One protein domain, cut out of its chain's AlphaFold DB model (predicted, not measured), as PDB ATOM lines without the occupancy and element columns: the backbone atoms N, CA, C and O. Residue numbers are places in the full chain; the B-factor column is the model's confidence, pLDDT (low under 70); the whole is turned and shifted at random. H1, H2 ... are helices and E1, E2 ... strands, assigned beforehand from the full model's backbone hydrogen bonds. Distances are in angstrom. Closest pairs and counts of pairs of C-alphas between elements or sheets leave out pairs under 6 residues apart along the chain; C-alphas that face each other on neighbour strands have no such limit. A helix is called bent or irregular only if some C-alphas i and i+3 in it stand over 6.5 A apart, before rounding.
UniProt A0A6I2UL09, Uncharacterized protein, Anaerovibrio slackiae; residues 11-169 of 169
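What this domain is: This is residues 11 to 169 of the 169 residues of an uncharacterized protein of Anaerovibrio slackiae (UniProt A0A6I2UL09). One twisted sheet of six strands has three helices over one face and its other face bare: H2 and H3, side by side, cover the part with E3, E4 and E2, while H1 covers the part with E1 and E5. A fourth helix, the bent H4, packs on H1 and is not on the sheet. The printed part has 159 residues, with four named helices and six named strands in the order H1 E1 E2 H2 E3 E4 H3 H4 E5 E6. The sheet runs E3 E4 E2 E1 E5 E6, all antiparallel, and the class is mixed, helices and strands. The whole is compact and rounded, with a radius of gyration of the C-alphas of 15.0 A and spans of 44 by 39 by 28 A.

Where its parts are: H1, residues 11 to 27, is 24.3 A long from first to last C-alpha and begins at C-alpha 11 (73.520, 114.237, 50.771). E1, residues 31 to 37, is 16.2 A long, and E2, residues 42 to 49, is 22.7 A long. H2, residues 55 to 76, is the longest helix by residues and spans 31.3 A, beginning at C-alpha 55 (71.680, 74.086, 35.424). E3, residues 83 to 88, is 16.9 A long, E4, residues 91 to 97, is 19.7 A, and H3, residues 103 to 117, is 20.7 A. H4, residues 131 to 151, was assigned as one helix by its hydrogen bonds but is bent: C-alphas 139 and 142 are 7.0 A apart. Its arms are H4a, residues 131 to 139, 12.4 A, and H4b, residues 142 to 151, 14.1 A, at a steep tilt of 40 degrees. E5, residues 157 to 162, is 15.9 A long, and E6, residues 165 to 168, is 10.1 A long and ends at C-alpha 168 (67.740, 106.159, 39.338).

How they stand to each other: The sheet's edge strands are E3 and E6. E3 and E4 form a hairpin, with N 86 and O 93 2.8 A apart, within hydrogen-bond range. E4 and E2 have N 45 and O 94 at 2.8 A. The hairpin of E1 and E2 has N 44 and O 35 at 2.8 A. E1 and E5 have N 159 and O 34 at 2.8 A, and the hairpin of E5 and E6 has N 160 and O 167 at 2.9 A. H1, H2 and H3 on the same face make two layers, helices on one face of a sheet. H1 has a height over the sheet of 7.8 A and runs slantwise to the strands, at 33 degrees to E5 on the local plane. H2 and H3, each at a height of 9.9 A, run along the strands. H2 and H3 touch at a shallow tilt of 22 degrees, opposite ways, closest at the C-alphas of Ala 61 and His 116, 6.2 A. E2, H2 and E3 are a split strand-helix-strand unit, two strands running the same way with E4 between them, and its crossover is right-handed. H1 touches H4b with residues 13 to 20 alone, at a shallow tilt of 30 degrees, opposite ways; the closest C-alphas are those of Leu 20 and Arg 144, 5.9 A. H1 touches H4a with residues 23 to 27 alone, at a steep tilt of 56 degrees; the closest C-alphas are those of Ser 23 and Gln 137, 5.3 A. H1 is apart from H2 and from H3. In H1, H2, H3, H4a and H4b every O i to N i+4 pair is within hydrogen-bond range.

The domain as a whole: The C-alphas farthest apart, those of Ser 11 and Glu 56, are 44.7 A apart. The printed part has no cut. The link from H3 to H4 is long, residues 118 to 130; residues 121 to 122 pair antiparallel with residues 48 to 49 of E2. The mean pLDDT of the printed part is 93.7, and no printed residue is under 70.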
ATOM      1  N   SER A  11      73.895 113.701  52.083       79.06
ATOM      2  CA  SER A  11      73.520 114.237  50.771       79.06
ATOM      3  C   SER A  11      74.598 114.021  49.705       79.06
ATOM      4  O   SER A  11      74.264 113.771  48.554       79.06
ATOM      5  N   GLU A  12      75.879 114.146  50.048       76.56
ATOM      6  CA  GLU A  12      76.980 113.941  49.095       76.56
ATOM      7  C   GLU A  12      77.149 112.453  48.770       76.56
ATOM      8  O   GLU A  12      77.239 112.089  47.602       76.56
ATOM      9  N   ALA A  13      77.079 111.579  49.779       76.75
ATOM     10  CA  ALA A  13      77.114 110.132  49.567       76.75
ATOM     11  C   ALA A  13      75.896 109.598  48.806       76.75
ATOM     12  O   ALA A  13      76.039 108.688  47.990       76.75
ATOM     13  N   SER A  14      74.728 110.210  49.005       87.25
ATOM     14  CA  SER A  14      73.550 109.974  48.170       87.25
ATOM     15  C   SER A  14      73.834 110.311  46.697       87.25
ATOM     16  O   SER A  14      73.647 109.483  45.805       87.25
ATOM     17  N   MET A  15      74.401 111.490  46.423       91.44
ATOM     18  CA  MET A  15      74.737 111.895  45.056       91.44
ATOM     19  C   MET A  15      75.781 110.980  44.400       91.44
ATOM     20  O   MET A  15      75.593 110.591  43.247       91.44
ATOM     21  N   ASP A  16      76.854 110.603  45.098       93.75
ATOM     22  CA  ASP A  16      77.856 109.672  44.558       93.75
ATOM     23  C   ASP A  16      77.282 108.268  44.324       93.75
ATOM     24  O   ASP A  16      77.645 107.616  43.344       93.75
ATOM     25  N   GLY A  17      76.345 107.819  45.164       95.25
ATOM     26  CA  GLY A  17      75.596 106.582  44.947       95.25
ATOM     27  C   GLY A  17      74.763 106.629  43.667       95.25
ATOM     28  O   GLY A  17      74.902 105.750  42.811       95.25
ATOM     29  N   ILE A  18      73.975 107.695  43.481       95.62
ATOM     30  CA  ILE A  18      73.152 107.892  42.279       95.62
ATOM     31  C   ILE A  18      74.045 107.875  41.042       95.62
ATOM     32  O   ILE A  18      73.762 107.206  40.044       95.62
ATOM     33  N   GLN A  19      75.154 108.604  41.117       95.62
ATOM     34  CA  GLN A  19      76.071 108.718  40.007       95.62
ATOM     35  C   GLN A  19      76.839 107.413  39.743       95.62
ATOM     36  O   GLN A  19      77.102 107.117  38.581       95.62
ATOM     37  N   LEU A  20      77.171 106.606  40.757       97.19
ATOM     38  CA  LEU A  20      77.781 105.285  40.566       97.19
ATOM     39  C   LEU A  20      76.829 104.347  39.823       97.19
ATOM     40  O   LEU A  20      77.217 103.747  38.822       97.19
ATOM     41  N   VAL A  21      75.581 104.252  40.289       97.56
ATOM     42  CA  VAL A  21      74.536 103.439  39.652       97.56
ATOM     43  C   VAL A  21      74.359 103.856  38.193       97.56
ATOM     44  O   VAL A  21      74.360 103.006  37.298       97.56
ATOM     45  N   ALA A  22      74.286 105.166  37.941       95.50
ATOM     46  CA  ALA A  22      74.186 105.698  36.592       95.50
ATOM     47  C   ALA A  22      75.411 105.343  35.733       95.50
ATOM     48  O   ALA A  22      75.242 104.891  34.602       95.50
ATOM     49  N   SER A  23      76.638 105.492  36.246       96.25
ATOM     50  CA  SER A  23      77.860 105.139  35.507       96.25
ATOM     51  C   SER A  23      77.917 103.667  35.142       96.25
ATOM     52  O   SER A  23      78.244 103.350  34.001       96.25
ATOM     53  N   ILE A  24      77.575 102.772  36.073       97.12
ATOM     54  CA  ILE A  24      77.559 101.332  35.808       97.12
ATOM     55  C   ILE A  24      76.553 101.036  34.687       97.12
ATOM     56  O   ILE A  24      76.890 100.389  33.698       97.12
ATOM     57  N   LEU A  25      75.345 101.597  34.767       96.06
ATOM     58  CA  LEU A  25      74.336 101.429  33.721       96.06
ATOM     59  C   LEU A  25      74.652 102.184  32.418       96.06
ATOM     60  O   LEU A  25      74.055 101.889  31.390       96.06
ATOM     61  N   MET A  26      75.578 103.129  32.377       93.50
ATOM     62  CA  MET A  26      76.033 103.687  31.098       93.50
ATOM     63  C   MET A  26      77.140 102.829  30.481       93.50
ATOM     64  O   MET A  26      77.111 102.568  29.283       93.50
ATOM     65  N   CYS A  27      78.077 102.347  31.299       94.75
ATOM     66  CA  CYS A  27      79.280 101.653  30.835       94.75
ATOM     67  C   CYS A  27      79.074 100.159  30.548       94.75
ATOM     68  O   CYS A  27      79.816  99.594  29.749       94.75
ATOM     69  N   PHE A  28      78.081  99.516  31.175       95.88
ATOM     70  CA  PHE A  28      77.866  98.067  31.092       95.88
ATOM     71  C   PHE A  28      76.482  97.720  30.523       95.88
ATOM     72  O   PHE A  28      75.573  97.394  31.295       95.88
ATOM     73  N   PRO A  29      76.278  97.789  29.191       93.75
ATOM     74  CA  PRO A  29      74.970  97.614  28.539       93.75
ATOM     75  C   PRO A  29      74.290  96.256  28.795       93.75
ATOM     76  O   PRO A  29      73.089  96.103  28.582       93.75
ATOM     77  N   GLU A  30      75.028  95.272  29.302       96.00
ATOM     78  CA  GLU A  30      74.528  93.956  29.707       96.00
ATOM     79  C   GLU A  30      73.692  93.990  30.990       96.00
ATOM     80  O   GLU A  30      72.841  93.126  31.199       96.00
ATOM     81  N   MET A  31      73.945  94.958  31.874       95.81
ATOM     82  CA  MET A  31      73.268  95.057  33.167       95.81
ATOM     83  C   MET A  31      71.943  95.788  32.996       95.81
ATOM     84  O   MET A  31      71.941  96.979  32.715       95.81
ATOM     85  N   ALA A  32      70.815  95.110  33.164       94.50
ATOM     86  CA  ALA A  32      69.489  95.708  33.007       94.50
ATOM     87  C   ALA A  32      69.090  96.586  34.204       94.50
ATOM     88  O   ALA A  32      68.364  97.573  34.052       94.50
ATOM     89  N   LYS A  33      69.559  96.219  35.401       96.62
ATOM     90  CA  LYS A  33      69.302  96.944  36.645       96.62
ATOM     91  C   LYS A  33      70.510  96.840  37.568       96.62
ATOM     92  O   LYS A  33      71.158  95.797  37.638       96.62
ATOM     93  N   VAL A  34      70.768  97.917  38.297       98.19
ATOM     94  CA  VAL A  34      71.767  97.976  39.366       98.19
ATOM     95  C   VAL A  34      71.076  98.460  40.632       98.19
ATOM     96  O   VAL A  34      70.276  99.392  40.585       98.19
ATOM     97  N   THR A  35      71.351  97.830  41.768       98.19
ATOM     98  CA  THR A  35      70.822  98.268  43.066       98.19
ATOM     99  C   THR A  35      71.960  98.444  44.054       98.19
ATOM    100  O   THR A  35      72.703  97.493  44.274       98.19
ATOM    101  N   LEU A  36      72.094  99.633  44.642       97.69
ATOM    102  CA  LEU A  36      72.911  99.831  45.838       97.69
ATOM    103  C   LEU A  36      72.105  99.393  47.054       97.69
ATOM    104  O   LEU A  36      70.963  99.817  47.231       97.69
ATOM    105  N   ASP A  37      72.713  98.538  47.863       96.50
ATOM    106  CA  ASP A  37      72.122  97.946  49.053       96.50
ATOM    107  C   ASP A  37      72.845  98.482  50.289       96.50
ATOM    108  O   ASP A  37      74.018  98.182  50.524       96.50
ATOM    109  N   SER A  38      72.151  99.327  51.047       94.56
ATOM    110  CA  SER A  38      72.651  99.921  52.289       94.56
ATOM    111  C   SER A  38      72.658  98.939  53.460       94.56
ATOM    112  O   SER A  38      73.487  99.084  54.357       94.56
ATOM    113  N   GLU A  39      71.782  97.928  53.456       94.00
ATOM    114  CA  GLU A  39      71.696  96.939  54.534       94.00
ATOM    115  C   GLU A  39      72.864  95.958  54.441       94.00
ATOM    116  O   GLU A  39      73.588  95.737  55.413       94.00
ATOM    117  N   ASP A  40      73.098  95.439  53.237       94.75
ATOM    118  CA  ASP A  40      74.182  94.502  52.970       94.75
ATOM    119  C   ASP A  40      75.489  95.177  52.532       94.75
ATOM    120  O   ASP A  40      76.472  94.473  52.307       94.75
ATOM    121  N   SER A  41      75.548  96.510  52.433       94.31
ATOM    122  CA  SER A  41      76.714  97.288  51.973       94.31
ATOM    123  C   SER A  41      77.310  96.736  50.669       94.31
ATOM    124  O   SER A  41      78.457  96.270  50.601       94.31
ATOM    125  N   GLY A  42      76.491  96.711  49.620       96.88
ATOM    126  CA  GLY A  42      76.861  96.087  48.357       96.88
ATOM    127  C   GLY A  42      76.067  96.568  47.157       96.88
ATOM    128  O   GLY A  42      75.290  97.520  47.221       96.88
ATOM    129  N   VAL A  43      76.300  95.893  46.039       98.12
ATOM    130  CA  VAL A  43      75.611  96.094  44.772       98.12
ATOM    131  C   VAL A  43      74.968  94.797  44.311       98.12
ATOM    132  O   VAL A  43      75.571  93.723  44.363       98.12
ATOM    133  N   TRP A  44      73.754  94.917  43.795       98.38
ATOM    134  CA  TRP A  44      73.106  93.887  43.002       98.38
ATOM    135  C   TRP A  44      73.170  94.265  41.529       98.38
ATOM    136  O   TRP A  44      72.774  95.368  41.150       98.38
ATOM    137  N   LEU A  45      73.663  93.341  40.712       98.38
ATOM    138  CA  LEU A  45      73.804  93.473  39.267       98.38
ATOM    139  C   LEU A  45      72.852  92.476  38.607       98.38
ATOM    140  O   LEU A  45      73.044  91.262  38.729       98.38
ATOM    141  N   ASP A  46      71.823  92.976  37.929       97.69
ATOM    142  CA  ASP A  46      70.812  92.145  37.280       97.69
ATOM    143  C   ASP A  46      71.044  92.116  35.767       97.69
ATOM    144  O   ASP A  46      71.100  93.153  35.107       97.69
ATOM    145  N   PHE A  47      71.098  90.909  35.213       97.38
ATOM    146  CA  PHE A  47      71.206  90.622  33.788       97.38
ATOM    147  C   PHE A  47      69.923  89.943  33.318       97.38
ATOM    148  O   PHE A  47      69.470  88.969  33.931       97.38
ATOM    149  N   THR A  48      69.352  90.426  32.218       96.31
ATOM    150  CA  THR A  48      68.154  89.823  31.625       96.31
ATOM    151  C   THR A  48      68.557  88.825  30.547       96.31
ATOM    152  O   THR A  48      69.357  89.120  29.662       96.31
ATOM    153  N   LEU A  49      67.976  87.636  30.610       96.44
ATOM    154  CA  LEU A  49      68.173  86.523  29.698       96.44
ATOM    155  C   LEU A  49      66.833  86.203  29.024       96.44
ATOM    156  O   LEU A  49      65.786  86.202  29.672       96.44
ATOM    157  N   LYS A  50      66.859  85.909  27.721       95.12
ATOM    158  CA  LYS A  50      65.670  85.545  26.926       95.12
ATOM    159  C   LYS A  50      64.955  84.311  27.470       95.12
ATOM    160  O   LYS A  50      63.738  84.234  27.382       95.12
ATOM    161  N   ASP A  51      65.720  83.385  28.043       92.88
ATOM    162  CA  ASP A  51      65.246  82.135  28.622       92.88
ATOM    163  C   ASP A  51      66.063  81.769  29.867       92.88
ATOM    164  O   ASP A  51      67.149  82.301  30.114       92.88
ATOM    165  N   VAL A  52      65.544  80.826  30.657       93.69
ATOM    166  CA  VAL A  52      66.255  80.269  31.816       93.69
ATOM    167  C   VAL A  52      67.393  79.361  31.321       93.69
ATOM    168  O   VAL A  52      67.112  78.380  30.627       93.69
ATOM    169  N   PRO A  53      68.667  79.631  31.673       94.69
ATOM    170  CA  PRO A  53      69.775  78.761  31.294       94.69
ATOM    171  C   PRO A  53      69.659  77.369  31.922       94.69
ATOM    172  O   PRO A  53      69.024  77.178  32.959       94.69
ATOM    173  N   THR A  54      70.334  76.388  31.329       96.12
ATOM    174  CA  THR A  54      70.429  75.053  31.928       96.12
ATOM    175  C   THR A  54      71.254  75.085  33.214       96.12
ATOM    176  O   THR A  54      72.174  75.889  33.364       96.12
ATOM    177  N   GLU A  55      70.968  74.171  34.142       96.06
ATOM    178  CA  GLU A  55      71.680  74.086  35.424       96.06
ATOM    179  C   GLU A  55      73.192  73.891  35.259       96.06
ATOM    180  O   GLU A  55      73.981  74.506  35.973       96.06
ATOM    181  N   GLU A  56      73.608  73.085  34.282       97.25
ATOM    182  CA  GLU A  56      75.020  72.892  33.950       97.25
ATOM    183  C   GLU A  56      75.689  74.207  33.529       97.25
ATOM    184  O   GLU A  56      76.786  74.528  33.988       97.25
ATOM    185  N   ARG A  57      75.006  74.992  32.690       96.44
ATOM    186  CA  ARG A  57      75.505  76.277  32.196       96.44
ATOM    187  C   ARG A  57      75.623  77.298  33.325       96.44
ATOM    188  O   ARG A  57      76.652  77.964  33.409       96.44
ATOM    189  N   MET A  58      74.626  77.360  34.213       97.12
ATOM    190  CA  MET A  58      74.652  78.201  35.420       97.12
ATOM    191  C   MET A  58      75.837  77.826  36.318       97.12
ATOM    192  O   MET A  58      76.691  78.661  36.590       97.12
ATOM    193  N   LYS A  59      75.980  76.540  36.667       97.69
ATOM    194  CA  LYS A  59      77.095  76.048  37.497       97.69
ATOM    195  C   LYS A  59      78.465  76.342  36.893       97.69
ATOM    196  O   LYS A  59      79.405  76.661  37.621       97.69
ATOM    197  N   LYS A  60      78.599  76.217  35.569       98.00
ATOM    198  CA  LYS A  60      79.848  76.527  34.869       98.00
ATOM    199  C   LYS A  60      80.175  78.019  34.958       98.00
ATOM    200  O   LYS A  60      81.305  78.348  35.309       98.00
ATOM    201  N   ALA A  61      79.203  78.892  34.693       97.88
ATOM    202  CA  ALA A  61      79.383  80.336  34.801       97.88
ATOM    203  C   ALA A  61      79.735  80.749  36.239       97.88
ATOM    204  O   ALA A  61      80.765  81.387  36.445       97.88
ATOM    205  N   ASP A  62      78.966  80.295  37.233       98.19
ATOM    206  CA  ASP A  62      79.198  80.592  38.653       98.19
ATOM    207  C   ASP A  62      80.611  80.181  39.083       98.19
ATOM    208  O   ASP A  62      81.304  80.928  39.776       98.19
ATOM    209  N   LYS A  63      81.075  79.008  38.629       98.25
ATOM    210  CA  LYS A  63      82.431  78.527  38.901       98.25
ATOM    211  C   LYS A  63      83.496  79.424  38.276       98.25
ATOM    212  O   LYS A  63      84.437  79.797  38.972       98.25
ATOM    213  N   VAL A  64      83.365  79.763  36.992       98.44
ATOM    214  CA  VAL A  64      84.345  80.608  36.289       98.44
ATOM    215  C   VAL A  64      84.395  82.001  36.909       98.44
ATOM    216  O   VAL A  64      85.490  82.507  37.143       98.44
ATOM    217  N   ILE A  65      83.244  82.588  37.245       98.12
ATOM    218  CA  ILE A  65      83.181  83.875  37.943       98.12
ATOM    219  C   ILE A  65      83.867  83.756  39.302       98.12
ATOM    220  O   ILE A  65      84.800  84.501  39.574       98.12
ATOM    221  N   THR A  66      83.474  82.789  40.132       97.75
ATOM    222  CA  THR A  66      84.031  82.632  41.485       97.75
ATOM    223  C   THR A  66      85.548  82.430  41.466       97.75
ATOM    224  O   THR A  66      86.261  83.067  42.238       97.75
ATOM    225  N   ASP A  67      86.060  81.569  40.579       97.50
ATOM    226  CA  ASP A  67      87.498  81.312  40.466       97.50
ATOM    227  C   ASP A  67      88.260  82.542  39.938       97.50
ATOM    228  O   ASP A  67      89.349  82.833  40.436       97.50
ATOM    229  N   SER A  68      87.680  83.289  38.989       97.25
ATOM    230  CA  SER A  68      88.283  84.516  38.444       97.25
ATOM    231  C   SER A  68      88.313  85.644  39.475       97.25
ATOM    232  O   SER A  68      89.346  86.288  39.633       97.25
ATOM    233  N   MET A  69      87.221  85.841  40.223       95.19
ATOM    234  CA  MET A  69      87.150  86.845  41.291       95.19
ATOM    235  C   MET A  69      88.126  86.531  42.411       95.19
ATOM    236  O   MET A  69      88.862  87.413  42.837       95.19
ATOM    237  N   ARG A  70      88.196  85.264  42.839       95.12
ATOM    238  CA  ARG A  70      89.160  84.842  43.860       95.12
ATOM    239  C   ARG A  70      90.590  85.176  43.433       95.12
ATOM    240  O   ARG A  70      91.315  85.788  44.207       95.12
ATOM    241  N   LEU A  71      90.977  84.802  42.212       95.88
ATOM    242  CA  LEU A  71      92.323  85.073  41.706       95.88
ATOM    243  C   LEU A  71      92.599  86.579  41.599       95.88
ATOM    244  O   LEU A  71      93.662  87.035  42.008       95.88
ATOM    245  N   TYR A  72      91.647  87.351  41.076       96.50
ATOM    246  CA  TYR A  72      91.764  88.805  40.993       96.50
ATOM    247  C   TYR A  72      91.953  89.438  42.382       96.50
ATOM    248  O   TYR A  72      92.880  90.214  42.589       96.50
ATOM    249  N   HIS A  73      91.138  89.053  43.367       94.88
ATOM    250  CA  HIS A  73      91.239  89.568  44.734       94.88
ATOM    251  C   HIS A  73      92.544  89.183  45.427       94.88
ATOM    252  O   HIS A  73      93.104  90.010  46.141       94.88
ATOM    253  N   GLU A  74      93.053  87.970  45.196       94.06
ATOM    254  CA  GLU A  74      94.370  87.546  45.688       94.06
ATOM    255  C   GLU A  74      95.496  88.440  45.142       94.06
ATOM    256  O   GLU A  74      96.408  88.792  45.890       94.06
ATOM    257  N   LEU A  75      95.418  88.840  43.868       95.31
ATOM    258  CA  LEU A  75      96.401  89.725  43.233       95.31
ATOM    259  C   LEU A  75      96.312  91.169  43.743       95.31
ATOM    260  O   LEU A  75      97.342  91.802  43.967       95.31
ATOM    261  N   GLU A  76      95.099  91.672  43.964       93.19
ATOM    262  CA  GLU A  76      94.851  93.037  44.450       93.19
ATOM    263  C   GLU A  76      94.971  93.175  45.980       93.19
ATOM    264  O   GLU A  76      94.914  94.277  46.527       93.19
ATOM    265  N   GLY A  77      95.136  92.063  46.701       93.12
ATOM    266  CA  GLY A  77      95.239  92.052  48.160       93.12
ATOM    267  C   GLY A  77      93.910  92.290  48.885       93.12
ATOM    268  O   GLY A  77      93.908  92.657  50.064       93.12
ATOM    269  N   PHE A  78      92.774  92.073  48.219       91.00
ATOM    270  CA  PHE A  78      91.468  92.085  48.871       91.00
ATOM    271  C   PHE A  78      91.245  90.788  49.653       91.00
ATOM    272  O   PHE A  78      91.657  89.701  49.251       91.00
ATOM    273  N   SER A  79      90.553  90.885  50.789       82.94
ATOM    274  CA  SER A  79      90.177  89.721  51.594       82.94
ATOM    275  C   SER A  79      88.689  89.764  51.923       82.94
ATOM    276  O   SER A  79      88.128  90.840  52.103       82.94
ATOM    277  N   ARG A  80      88.060  88.584  52.038       83.00
ATOM    278  CA  ARG A  80      86.654  88.413  52.468       83.00
ATOM    279  C   ARG A  80      85.593  88.998  51.519       83.00
ATOM    280  O   ARG A  80      84.530  89.404  51.979       83.00
ATOM    281  N   ALA A  81      85.846  88.967  50.213       92.19
ATOM    282  CA  ALA A  81      84.846  89.306  49.207       92.19
ATOM    283  C   ALA A  81      83.598  88.404  49.313       92.19
ATOM    284  O   ALA A  81      83.698  87.175  49.373       92.19
ATOM    285  N   ARG A  82      82.414  89.018  49.339       95.25
ATOM    286  CA  ARG A  82      81.095  88.377  49.342       95.25
ATOM    287  C   ARG A  82      80.490  88.404  47.946       95.25
ATOM    288  O   ARG A  82      80.163  89.459  47.410       95.25
ATOM    289  N   LEU A  83      80.302  87.228  47.371       97.00
ATOM    290  CA  LEU A  83      79.732  87.034  46.044       97.00
ATOM    291  C   LEU A  83      78.581  86.036  46.149       97.00
ATOM    292  O   LEU A  83      78.724  84.996  46.793       97.00
ATOM    293  N   ALA A  84      77.449  86.349  45.525       97.62
ATOM    294  CA  ALA A  84      76.304  85.448  45.469       97.62
ATOM    295  C   ALA A  84      75.591  85.546  44.120       97.62
ATOM    296  O   ALA A  84      75.574  86.606  43.498       97.62
ATOM    297  N   PHE A  85      74.980  84.438  43.698       97.81
ATOM    298  CA  PHE A  85      74.281  84.309  42.422       97.81
ATOM    299  C   PHE A  85      72.846  83.855  42.656       97.81
ATOM    300  O   PHE A  85      72.596  82.941  43.444       97.81
ATOM    301  N   PHE A  86      71.905  84.464  41.941       96.88
ATOM    302  CA  PHE A  86      70.495  84.104  41.987       96.88
ATOM    303  C   PHE A  86      69.934  84.065  40.575       96.88
ATOM    304  O   PHE A  86      69.985  85.054  39.847       96.88
ATOM    305  N   TYR A  87      69.350  82.929  40.210       95.75
ATOM    306  CA  TYR A  87      68.701  82.739  38.921       95.75
ATOM    307  C   TYR A  87      67.194  82.621  39.131       95.75
ATOM    308  O   TYR A  87      66.724  81.735  39.847       95.75
ATOM    309  N   ALA A  88      66.419  83.507  38.509       91.94
ATOM    310  CA  ALA A  88      64.964  83.477  38.599       91.94
ATOM    311  C   ALA A  88      64.315  84.019  37.324       91.94
ATOM    312  O   ALA A  88      64.543  85.163  36.953       91.94
ATOM    313  N   LYS A  89      63.451  83.216  36.685       90.31
ATOM    314  CA  LYS A  89      62.586  83.634  35.559       90.31
ATOM    315  C   LYS A  89      63.318  84.420  34.452       90.31
ATOM    316  O   LYS A  89      62.838  85.462  34.021       90.31
ATOM    317  N   GLY A  90      64.478  83.931  34.012       92.50
ATOM    318  CA  GLY A  90      65.275  84.596  32.974       92.50
ATOM    319  C   GLY A  90      66.069  85.804  33.478       92.50
ATOM    320  O   GLY A  90      66.567  86.576  32.677       92.50
ATOM    321  N   VAL A  91      66.216  85.990  34.789       96.00
ATOM    322  CA  VAL A  91      67.103  87.003  35.371       96.00
ATOM    323  C   VAL A  91      68.225  86.305  36.126       96.00
ATOM    324  O   VAL A  91      67.963  85.427  36.953       96.00
ATOM    325  N   LEU A  92      69.461  86.713  35.847       97.81
ATOM    326  CA  LEU A  92      70.631  86.422  36.669       97.81
ATOM    327  C   LEU A  92      70.936  87.658  37.508       97.81
ATOM    328  O   LEU A  92      71.218  88.722  36.966       97.81
ATOM    329  N   ARG A  93      70.890  87.508  38.825       97.94
ATOM    330  CA  ARG A  93      71.261  88.538  39.788       97.94
ATOM    331  C   ARG A  93      72.550  88.144  40.496       97.94
ATOM    332  O   ARG A  93      72.649  87.039  41.029       97.94
ATOM    333  N   ILE A  94      73.509  89.060  40.520       98.50
ATOM    334  CA  ILE A  94      74.813  88.879  41.161       98.50
ATOM    335  C   ILE A  94      74.964  89.910  42.276       98.50
ATOM    336  O   ILE A  94      74.802  91.101  42.033       98.50
ATOM    337  N   PHE A  95      75.275  89.452  43.487       98.50
ATOM    338  CA  PHE A  95      75.659  90.319  44.602       98.50
ATOM    339  C   PHE A  95      77.169  90.507  44.649       98.50
ATOM    340  O   PHE A  95      77.903  89.519  44.545       98.50
ATOM    341  N   ARG A  96      77.623  91.730  44.932       97.62
ATOM    342  CA  ARG A  96      78.998  92.021  45.354       97.62
ATOM    343  C   ARG A  96      79.026  93.032  46.491       97.62
ATOM    344  O   ARG A  96      78.303  94.019  46.454       97.62
ATOM    345  N   ASP A  97      79.882  92.812  47.485       96.94
ATOM    346  CA  ASP A  97      80.160  93.825  48.509       96.94
ATOM    347  C   ASP A  97      80.926  95.020  47.932       96.94
ATOM    348  O   ASP A  97      81.765  94.861  47.046       96.94
ATOM    349  N   ILE A  98      80.695  96.211  48.485       95.75
ATOM    350  CA  ILE A  98      81.391  97.436  48.059       95.75
ATOM    351  C   ILE A  98      82.865  97.486  48.523       95.75
ATOM    352  O   ILE A  98      83.688  98.219  47.959       95.75
ATOM    353  N   ASP A  99      83.215  96.689  49.537       94.44
ATOM    354  CA  ASP A  99      84.531  96.688  50.194       94.44
ATOM    355  C   ASP A  99      85.650  96.148  49.301       94.44
ATOM    356  O   ASP A  99      86.800  96.575  49.415       94.44
ATOM    357  N   SER A 100      85.314  95.235  48.394       95.19
ATOM    358  CA  SER A 100      86.249  94.608  47.454       95.19
ATOM    359  C   SER A 100      85.904  94.842  45.983       95.19
ATOM    360  O   SER A 100      86.724  94.527  45.126       95.19
ATOM    361  N   LEU A 101      84.744  95.438  45.683       96.75
ATOM    362  CA  LEU A 101      84.346  95.772  44.314       96.75
ATOM    363  C   LEU A 101      85.329  96.748  43.656       96.75
ATOM    364  O   LEU A 101      85.776  97.714  44.277       96.75
ATOM    365  N   THR A 102      85.606  96.539  42.374       96.31
ATOM    366  CA  THR A 102      86.322  97.486  41.511       96.31
ATOM    367  C   THR A 102      85.672  97.523  40.132       96.31
ATOM    368  O   THR A 102      84.908  96.631  39.759       96.31
ATOM    369  N   ARG A 103      86.002  98.538  39.336       96.56
ATOM    370  CA  ARG A 103      85.668  98.609  37.910       96.56
ATOM    371  C   ARG A 103      86.168  97.378  37.152       96.56
ATOM    372  O   ARG A 103      85.391  96.765  36.428       96.56
ATOM    373  N   ALA A 104      87.435  97.008  37.345       96.38
ATOM    374  CA  ALA A 104      88.037  95.863  36.665       96.38
ATOM    375  C   ALA A 104      87.296  94.555  36.987       96.38
ATOM    376  O   ALA A 104      87.143  93.690  36.130       96.38
ATOM    377  N   GLU A 105      86.768  94.430  38.204       95.94
ATOM    378  CA  GLU A 105      85.913  93.313  38.586       95.94
ATOM    379  C   GLU A 105      84.606  93.265  37.772       95.94
ATOM    380  O   GLU A 105      84.207  92.198  37.297       95.94
ATOM    381  N   LEU A 106      83.963  94.419  37.558       98.00
ATOM    382  CA  LEU A 106      82.773  94.533  36.708       98.00
ATOM    383  C   LEU A 106      83.085  94.157  35.250       98.00
ATOM    384  O   LEU A 106      82.281  93.469  34.619       98.00
ATOM    385  N   ASP A 107      84.256  94.542  34.732       97.81
ATOM    386  CA  ASP A 107      84.708  94.154  33.388       97.81
ATOM    387  C   ASP A 107      84.879  92.628  33.273       97.81
ATOM    388  O   ASP A 107      84.401  92.017  32.313       97.81
ATOM    389  N   ILE A 108      85.499  91.991  34.275       97.69
ATOM    390  CA  ILE A 108      85.650  90.529  34.334       97.69
ATOM    391  C   ILE A 108      84.273  89.854  34.379       97.69
ATOM    392  O   ILE A 108      84.031  88.913  33.617       97.69
ATOM    393  N   LEU A 109      83.357  90.337  35.231       97.88
ATOM    394  CA  LEU A 109      81.986  89.826  35.308       97.88
ATOM    395  C   LEU A 109      81.316  89.875  33.937       97.88
ATOM    396  O   LEU A 109      80.862  88.847  33.438       97.88
ATOM    397  N   VAL A 110      81.292  91.047  33.302       97.81
ATOM    398  CA  VAL A 110      80.633  91.235  32.005       97.81
ATOM    399  C   VAL A 110      81.271  90.380  30.915       97.81
ATOM    400  O   VAL A 110      80.543  89.779  30.125       97.81
ATOM    401  N   SER A 111      82.600  90.253  30.890       97.94
ATOM    402  CA  SER A 111      83.286  89.372  29.940       97.94
ATOM    403  C   SER A 111      82.824  87.922  30.089       97.94
ATOM    404  O   SER A 111      82.421  87.299  29.110       97.94
ATOM    405  N   ILE A 112      82.807  87.393  31.316       98.12
ATOM    406  CA  ILE A 112      82.404  86.003  31.569       98.12
ATOM    407  C   ILE A 112      80.919  85.798  31.245       98.12
ATOM    408  O   ILE A 112      80.560  84.759  30.686       98.12
ATOM    409  N   ILE A 113      80.064  86.779  31.558       97.81
ATOM    410  CA  ILE A 113      78.636  86.746  31.227       97.81
ATOM    411  C   ILE A 113      78.420  86.725  29.713       97.81
ATOM    412  O   ILE A 113      77.636  85.909  29.231       97.81
ATOM    413  N   ARG A 114      79.134  87.553  28.943       96.75
ATOM    414  CA  ARG A 114      79.077  87.526  27.473       96.75
ATOM    415  C   ARG A 114      79.529  86.169  26.929       96.75
ATOM    416  O   ARG A 114      78.818  85.572  26.121       96.75
ATOM    417  N   ASP A 115      80.643  85.639  27.423       96.88
ATOM    418  CA  ASP A 115      81.174  84.344  26.979       96.88
ATOM    419  C   ASP A 115      80.209  83.191  27.276       96.88
ATOM    420  O   ASP A 115      80.012  82.294  26.453       96.88
ATOM    421  N   HIS A 116      79.579  83.215  28.453       96.56
ATOM    422  CA  HIS A 116      78.708  82.136  28.899       96.56
ATOM    423  C   HIS A 116      77.260  82.300  28.489       96.56
ATOM    424  O   HIS A 116      76.578  81.287  28.523       96.56
ATOM    425  N   PHE A 117      76.770  83.483  28.116       96.56
ATOM    426  CA  PHE A 117      75.340  83.727  27.888       96.56
ATOM    427  C   PHE A 117      75.023  84.595  26.660       96.56
ATOM    428  O   PHE A 117      73.875  84.996  26.522       96.56
ATOM    429  N   SER A 118      75.966  84.882  25.758       94.12
ATOM    430  CA  SER A 118      75.756  85.772  24.591       94.12
ATOM    431  C   SER A 118      74.506  85.496  23.737       94.12
ATOM    432  O   SER A 118      73.878  86.433  23.253       94.12
ATOM    433  N   ASP A 119      74.110  84.238  23.553       95.00
ATOM    434  CA  ASP A 119      72.887  83.827  22.845       95.00
ATOM    435  C   ASP A 119      71.594  84.183  23.606       95.00
ATOM    436  O   ASP A 119      70.568  84.509  22.991       95.00
ATOM    437  N   LEU A 120      71.653  84.164  24.939       95.75
ATOM    438  CA  LEU A 120      70.528  84.428  25.837       95.75
ATOM    439  C   LEU A 120      70.470  85.881  26.316       95.75
ATOM    440  O   LEU A 120      69.383  86.368  26.610       95.75
ATOM    441  N   LEU A 121      71.604  86.566  26.412       96.38
ATOM    442  CA  LEU A 121      71.728  87.874  27.041       96.38
ATOM    443  C   LEU A 121      70.966  88.947  26.259       96.38
ATOM    444  O   LEU A 121      71.113  89.091  25.043       96.38
ATOM    445  N   LEU A 122      70.146  89.708  26.979       93.25
ATOM    446  CA  LEU A 122      69.528  90.929  26.489       93.25
ATOM    447  C   LEU A 122      70.355  92.109  26.985       93.25
ATOM    448  O   LEU A 122      70.399  92.379  28.182       93.25
ATOM    449  N   ALA A 123      71.004  92.792  26.049       89.38
ATOM    450  CA  ALA A 123      71.737  94.020  26.302       89.38
ATOM    451  C   ALA A 123      71.007  95.188  25.639       89.38
ATOM    452  O   ALA A 123      70.501  95.054  24.522       89.38
ATOM    453  N   ASP A 124      70.970  96.319  26.332       80.75
ATOM    454  CA  ASP A 124      70.420  97.572  25.822       80.75
ATOM    455  C   ASP A 124      71.418  98.695  26.096       80.75
ATOM    456  O   ASP A 124      71.967  98.809  27.198       80.75
ATOM    457  N   THR A 125      71.669  99.506  25.077       76.31
ATOM    458  CA  THR A 125      72.591 100.636  25.137       76.31
ATOM    459  C   THR A 125      71.807 101.924  25.301       76.31
ATOM    460  O   THR A 125      70.752 102.107  24.700       76.31
ATOM    461  N   VAL A 126      72.350 102.869  26.059       78.06
ATOM    462  CA  VAL A 126      71.770 104.212  26.116       78.06
ATOM    463  C   VAL A 126      71.931 104.882  24.747       78.06
ATOM    464  O   VAL A 126      73.006 104.846  24.144       78.06
ATOM    465  N   ASN A 127      70.857 105.485  24.244       75.12
ATOM    466  CA  ASN A 127      70.836 106.061  22.903       75.12
ATOM    467  C   ASN A 127      71.662 107.352  22.832       75.12
ATOM    468  O   ASN A 127      71.531 108.216  23.696       75.12
ATOM    469  N   ASN A 128      72.431 107.521  21.749       76.31
ATOM    470  CA  ASN A 128      73.158 108.756  21.422       76.31
ATOM    471  C   ASN A 128      74.053 109.289  22.560       76.31
ATOM    472  O   ASN A 128      74.181 110.502  22.721       76.31
ATOM    473  N   ILE A 129      74.651 108.399  23.362       81.00
ATOM    474  CA  ILE A 129      75.677 108.808  24.323       81.00
ATOM    475  C   ILE A 129      76.921 109.267  23.561       81.00
ATOM    476  O   ILE A 129      77.419 108.575  22.677       81.00
ATOM    477  N   ASP A 130      77.424 110.428  23.958       87.56
ATOM    478  CA  ASP A 130      78.722 110.943  23.548       87.56
ATOM    479  C   ASP A 130      79.854 110.068  24.131       87.56
ATOM    480  O   ASP A 130      79.860 109.766  25.330       87.56
ATOM    481  N   GLU A 131      80.800 109.643  23.290       87.31
ATOM    482  CA  GLU A 131      81.915 108.769  23.687       87.31
ATOM    483  C   GLU A 131      82.788 109.390  24.786       87.31
ATOM    484  O   GLU A 131      83.206 108.673  25.699       87.31
ATOM    485  N   ASP A 132      82.994 110.711  24.773       91.12
ATOM    486  CA  ASP A 132      83.751 111.411  25.814       91.12
ATOM    487  C   ASP A 132      82.980 111.385  27.136       91.12
ATOM    488  O   ASP A 132      83.561 111.208  28.211       91.12
ATOM    489  N   VAL A 133      81.651 111.520  27.088       88.94
ATOM    490  CA  VAL A 133      80.805 111.384  28.283       88.94
ATOM    491  C   VAL A 133      80.897 109.965  28.833       88.94
ATOM    492  O   VAL A 133      81.086 109.801  30.041       88.94
ATOM    493  N   LEU A 134      80.815 108.944  27.978       90.88
ATOM    494  CA  LEU A 134      80.934 107.549  28.399       90.88
ATOM    495  C   LEU A 134      82.299 107.265  29.027       90.88
ATOM    496  O   LEU A 134      82.367 106.683  30.110       90.88
ATOM    497  N   PHE A 135      83.370 107.719  28.379       91.19
ATOM    498  CA  PHE A 135      84.737 107.584  28.867       91.19
ATOM    499  C   PHE A 135      84.900 108.224  30.250       91.19
ATOM    500  O   PHE A 135      85.364 107.567  31.185       91.19
ATOM    501  N   ASN A 136      84.421 109.460  30.413       92.38
ATOM    502  CA  ASN A 136      84.456 110.168  31.692       92.38
ATOM    503  C   ASN A 136      83.665 109.437  32.789       92.38
ATOM    504  O   ASN A 136      84.126 109.347  33.925       92.38
ATOM    505  N   GLN A 137      82.485 108.893  32.476       92.06
ATOM    506  CA  GLN A 137      81.708 108.103  33.442       92.06
ATOM    507  C   GLN A 137      82.447 106.831  33.847       92.06
ATOM    508  O   GLN A 137      82.459 106.478  35.024       92.06
ATOM    509  N   SER A 138      83.099 106.187  32.883       92.75
ATOM    510  CA  SER A 138      83.932 105.009  33.082       92.75
ATOM    511  C   SER A 138      85.052 105.283  34.097       92.75
ATOM    512  O   SER A 138      85.173 104.559  35.090       92.75
ATOM    513  N   GLU A 139      85.809 106.369  33.920       93.50
ATOM    514  CA  GLU A 139      86.925 106.735  34.808       93.50
ATOM    515  C   GLU A 139      86.479 107.017  36.253       93.50
ATOM    516  O   GLU A 139      87.230 106.805  37.207       93.50
ATOM    517  N   MET A 140      85.239 107.476  36.445       96.00
ATOM    518  CA  MET A 140      84.719 107.852  37.764       96.00
ATOM    519  C   MET A 140      84.190 106.679  38.595       96.00
ATOM    520  O   MET A 140      83.979 106.846  39.798       96.00
ATOM    521  N   ILE A 141      84.005 105.489  38.013       97.69
ATOM    522  CA  ILE A 141      83.432 104.334  38.725       97.69
ATOM    523  C   ILE A 141      84.282 103.945  39.942       97.69
ATOM    524  O   ILE A 141      83.757 103.898  41.053       97.69
ATOM    525  N   ASP A 142      85.590 103.729  39.774       96.56
ATOM    526  CA  ASP A 142      86.463 103.325  40.890       96.56
ATOM    527  C   ASP A 142      86.567 104.403  41.968       96.56
ATOM    528  O   ASP A 142      86.644 104.099  43.162       96.56
ATOM    529  N   HIS A 143      86.554 105.676  41.563       95.81
ATOM    530  CA  HIS A 143      86.515 106.789  42.504       95.81
ATOM    531  C   HIS A 143      85.260 106.714  43.382       95.81
ATOM    532  O   HIS A 143      85.370 106.760  44.608       95.81
ATOM    533  N   ARG A 144      84.083 106.542  42.772       96.00
ATOM    534  CA  ARG A 144      82.799 106.488  43.483       96.00
ATOM    535  C   ARG A 144      82.656 105.240  44.345       96.00
ATOM    536  O   ARG A 144      82.201 105.344  45.480       96.00
ATOM    537  N   ILE A 145      83.126 104.085  43.872       96.62
ATOM    538  CA  ILE A 145      83.190 102.865  44.692       96.62
ATOM    539  C   ILE A 145      84.040 103.114  45.943       96.62
ATOM    540  O   ILE A 145      83.601 102.828  47.055       96.62
ATOM    541  N   ARG A 146      85.238 103.697  45.792       95.00
ATOM    542  CA  ARG A 146      86.122 104.005  46.928       95.00
ATOM    543  C   ARG A 146      85.499 105.019  47.887       95.00
ATOM    544  O   ARG A 146      85.662 104.900  49.104       95.00
ATOM    545  N   PHE A 147      84.790 106.004  47.344       94.81
ATOM    546  CA  PHE A 147      84.078 106.997  48.134       94.81
ATOM    547  C   PHE A 147      82.993 106.346  48.996       94.81
ATOM    548  O   PHE A 147      83.001 106.531  50.211       94.81
ATOM    549  N   LEU A 148      82.119 105.527  48.405       94.25
ATOM    550  CA  LEU A 148      81.053 104.824  49.127       94.25
ATOM    551  C   LEU A 148      81.593 103.763  50.087       94.25
ATOM    552  O   LEU A 148      81.034 103.574  51.158       94.25
ATOM    553  N   ARG A 149      82.719 103.123  49.765       92.94
ATOM    554  CA  ARG A 149      83.424 102.234  50.700       92.94
ATOM    555  C   ARG A 149      83.866 102.966  51.968       92.94
ATOM    556  O   ARG A 149      83.816 102.408  53.055       92.94
ATOM    557  N   THR A 150      84.313 104.215  51.837       92.06
ATOM    558  CA  THR A 150      84.800 105.011  52.976       92.06
ATOM    559  C   THR A 150      83.653 105.662  53.748       92.06
ATOM    560  O   THR A 150      83.686 105.732  54.975       92.06
ATOM    561  N   ASN A 151      82.642 106.149  53.027       90.75
ATOM    562  CA  ASN A 151      81.549 106.939  53.591       90.75
ATOM    563  C   ASN A 151      80.277 106.126  53.871       90.75
ATOM    564  O   ASN A 151      79.375 106.654  54.503       90.75
ATOM    565  N   HIS A 152      80.260 104.838  53.522       89.31
ATOM    566  CA  HIS A 152      79.117 103.924  53.586       89.31
ATOM    567  C   HIS A 152      77.982 104.287  52.618       89.31
ATOM    568  O   HIS A 152      77.786 105.435  52.215       89.31
ATOM    569  N   ILE A 153      77.212 103.270  52.237       90.12
ATOM    570  CA  ILE A 153      75.975 103.440  51.477       90.12
ATOM    571  C   ILE A 153      74.884 103.833  52.478       90.12
ATOM    572  O   ILE A 153      74.552 103.059  53.372       90.12
ATOM    573  N   HIS A 154      74.345 105.044  52.353       87.69
ATOM    574  CA  HIS A 154      73.372 105.575  53.314       87.69
ATOM    575  C   HIS A 154      71.923 105.190  53.017       87.69
ATOM    576  O   HIS A 154      71.092 105.192  53.924       87.69
ATOM    577  N   GLU A 155      71.615 104.891  51.761       91.00
ATOM    578  CA  GLU A 155      70.266 104.587  51.307       91.00
ATOM    579  C   GLU A 155      70.306 103.604  50.140       91.00
ATOM    580  O   GLU A 155      71.289 103.532  49.398       91.00
ATOM    581  N   ASN A 156      69.227 102.838  49.995       94.62
ATOM    582  CA  ASN A 156      69.069 101.960  48.847       94.62
ATOM    583  C   ASN A 156      68.780 102.802  47.611       94.62
ATOM    584  O   ASN A 156      67.934 103.690  47.661       94.62
ATOM    585  N   MET A 157      69.433 102.470  46.503       96.06
ATOM    586  CA  MET A 157      69.189 103.123  45.220       96.06
ATOM    587  C   MET A 157      68.981 102.077  44.153       96.06
ATOM    588  O   MET A 157      69.694 101.073  44.121       96.06
ATOM    589  N   VAL A 158      68.041 102.320  43.251       97.44
ATOM    590  CA  VAL A 158      67.750 101.404  42.151       97.44
ATOM    591  C   VAL A 158      67.861 102.147  40.835       97.44
ATOM    592  O   VAL A 158      67.101 103.069  40.562       97.44
ATOM    593  N   GLY A 159      68.792 101.703  39.996       97.31
ATOM    594  CA  GLY A 159      68.925 102.159  38.624       97.31
ATOM    595  C   GLY A 159      68.395 101.136  37.636       97.31
ATOM    596  O   GLY A 159      68.721  99.953  37.746       97.31
ATOM    597  N   ILE A 160      67.649 101.589  36.636       95.44
ATOM    598  CA  ILE A 160      67.165 100.770  35.517       95.44
ATOM    599  C   ILE A 160      67.430 101.464  34.182       95.44
ATOM    600  O   ILE A 160      67.529 102.694  34.124       95.44
ATOM    601  N   ARG A 161      67.507 100.675  33.102       88.88
ATOM    602  CA  ARG A 161      67.361 101.207  31.742       88.88
ATOM    603  C   ARG A 161      65.914 101.135  31.285       88.88
ATOM    604  O   ARG A 161      65.288 100.082  31.359       88.88
ATOM    605  N   GLU A 162      65.414 102.251  30.775       82.88
ATOM    606  CA  GLU A 162      64.080 102.365  30.199       82.88
ATOM    607  C   GLU A 162      64.151 103.251  28.949       82.88
ATOM    608  O   GLU A 162      64.615 104.389  29.004       82.88
ATOM    609  N   GLU A 163      63.744 102.706  27.797       80.19
ATOM    610  CA  GLU A 163      63.737 103.403  26.498       80.19
ATOM    611  C   GLU A 163      65.081 104.068  26.125       80.19
ATOM    612  O   GLU A 163      65.130 105.207  25.652       80.19
ATOM    613  N   GLY A 164      66.196 103.370  26.365       79.25
ATOM    614  CA  GLY A 164      67.535 103.887  26.083       79.25
ATOM    615  C   GLY A 164      67.948 105.070  26.964       79.25
ATOM    616  O   GLY A 164      68.784 105.865  26.541       79.25
ATOM    617  N   ARG A 165      67.365 105.204  28.165       86.12
ATOM    618  CA  ARG A 165      67.743 106.158  29.221       86.12
ATOM    619  C   ARG A 165      68.006 105.420  30.530       86.12
ATOM    620  O   ARG A 165      67.459 104.346  30.755       86.12
ATOM    621  N   VAL A 166      68.830 106.007  31.397       91.81
ATOM    622  CA  VAL A 166      69.067 105.502  32.758       91.81
ATOM    623  C   VAL A 166      68.254 106.330  33.745       91.81
ATOM    624  O   VAL A 166      68.377 107.554  33.768       91.81
ATOM    625  N   MET A 167      67.452 105.656  34.564       93.06
ATOM    626  CA  MET A 167      66.661 106.258  35.639       93.06
ATOM    627  C   MET A 167      67.131 105.690  36.974       93.06
ATOM    628  O   MET A 167      67.312 104.478  37.074       93.06
ATOM    629  N   VAL A 168      67.328 106.548  37.979       95.62
ATOM    630  CA  VAL A 168      67.740 106.159  39.338       95.62
ATOM    631  C   VAL A 168      66.710 106.676  40.340       95.62
ATOM    632  O   VAL A 168      66.302 107.836  40.244       95.62
ATOM    633  N   TYR A 169      66.298 105.805  41.261       91.06
ATOM    634  CA  TYR A 169      65.300 106.046  42.308       91.06
ATOM    635  C   TYR A 169      65.854 105.712  43.686       91.06
ATOM    636  O   TYR A 169      66.691 104.777  43.758       91.06
TER     637      TYR A 169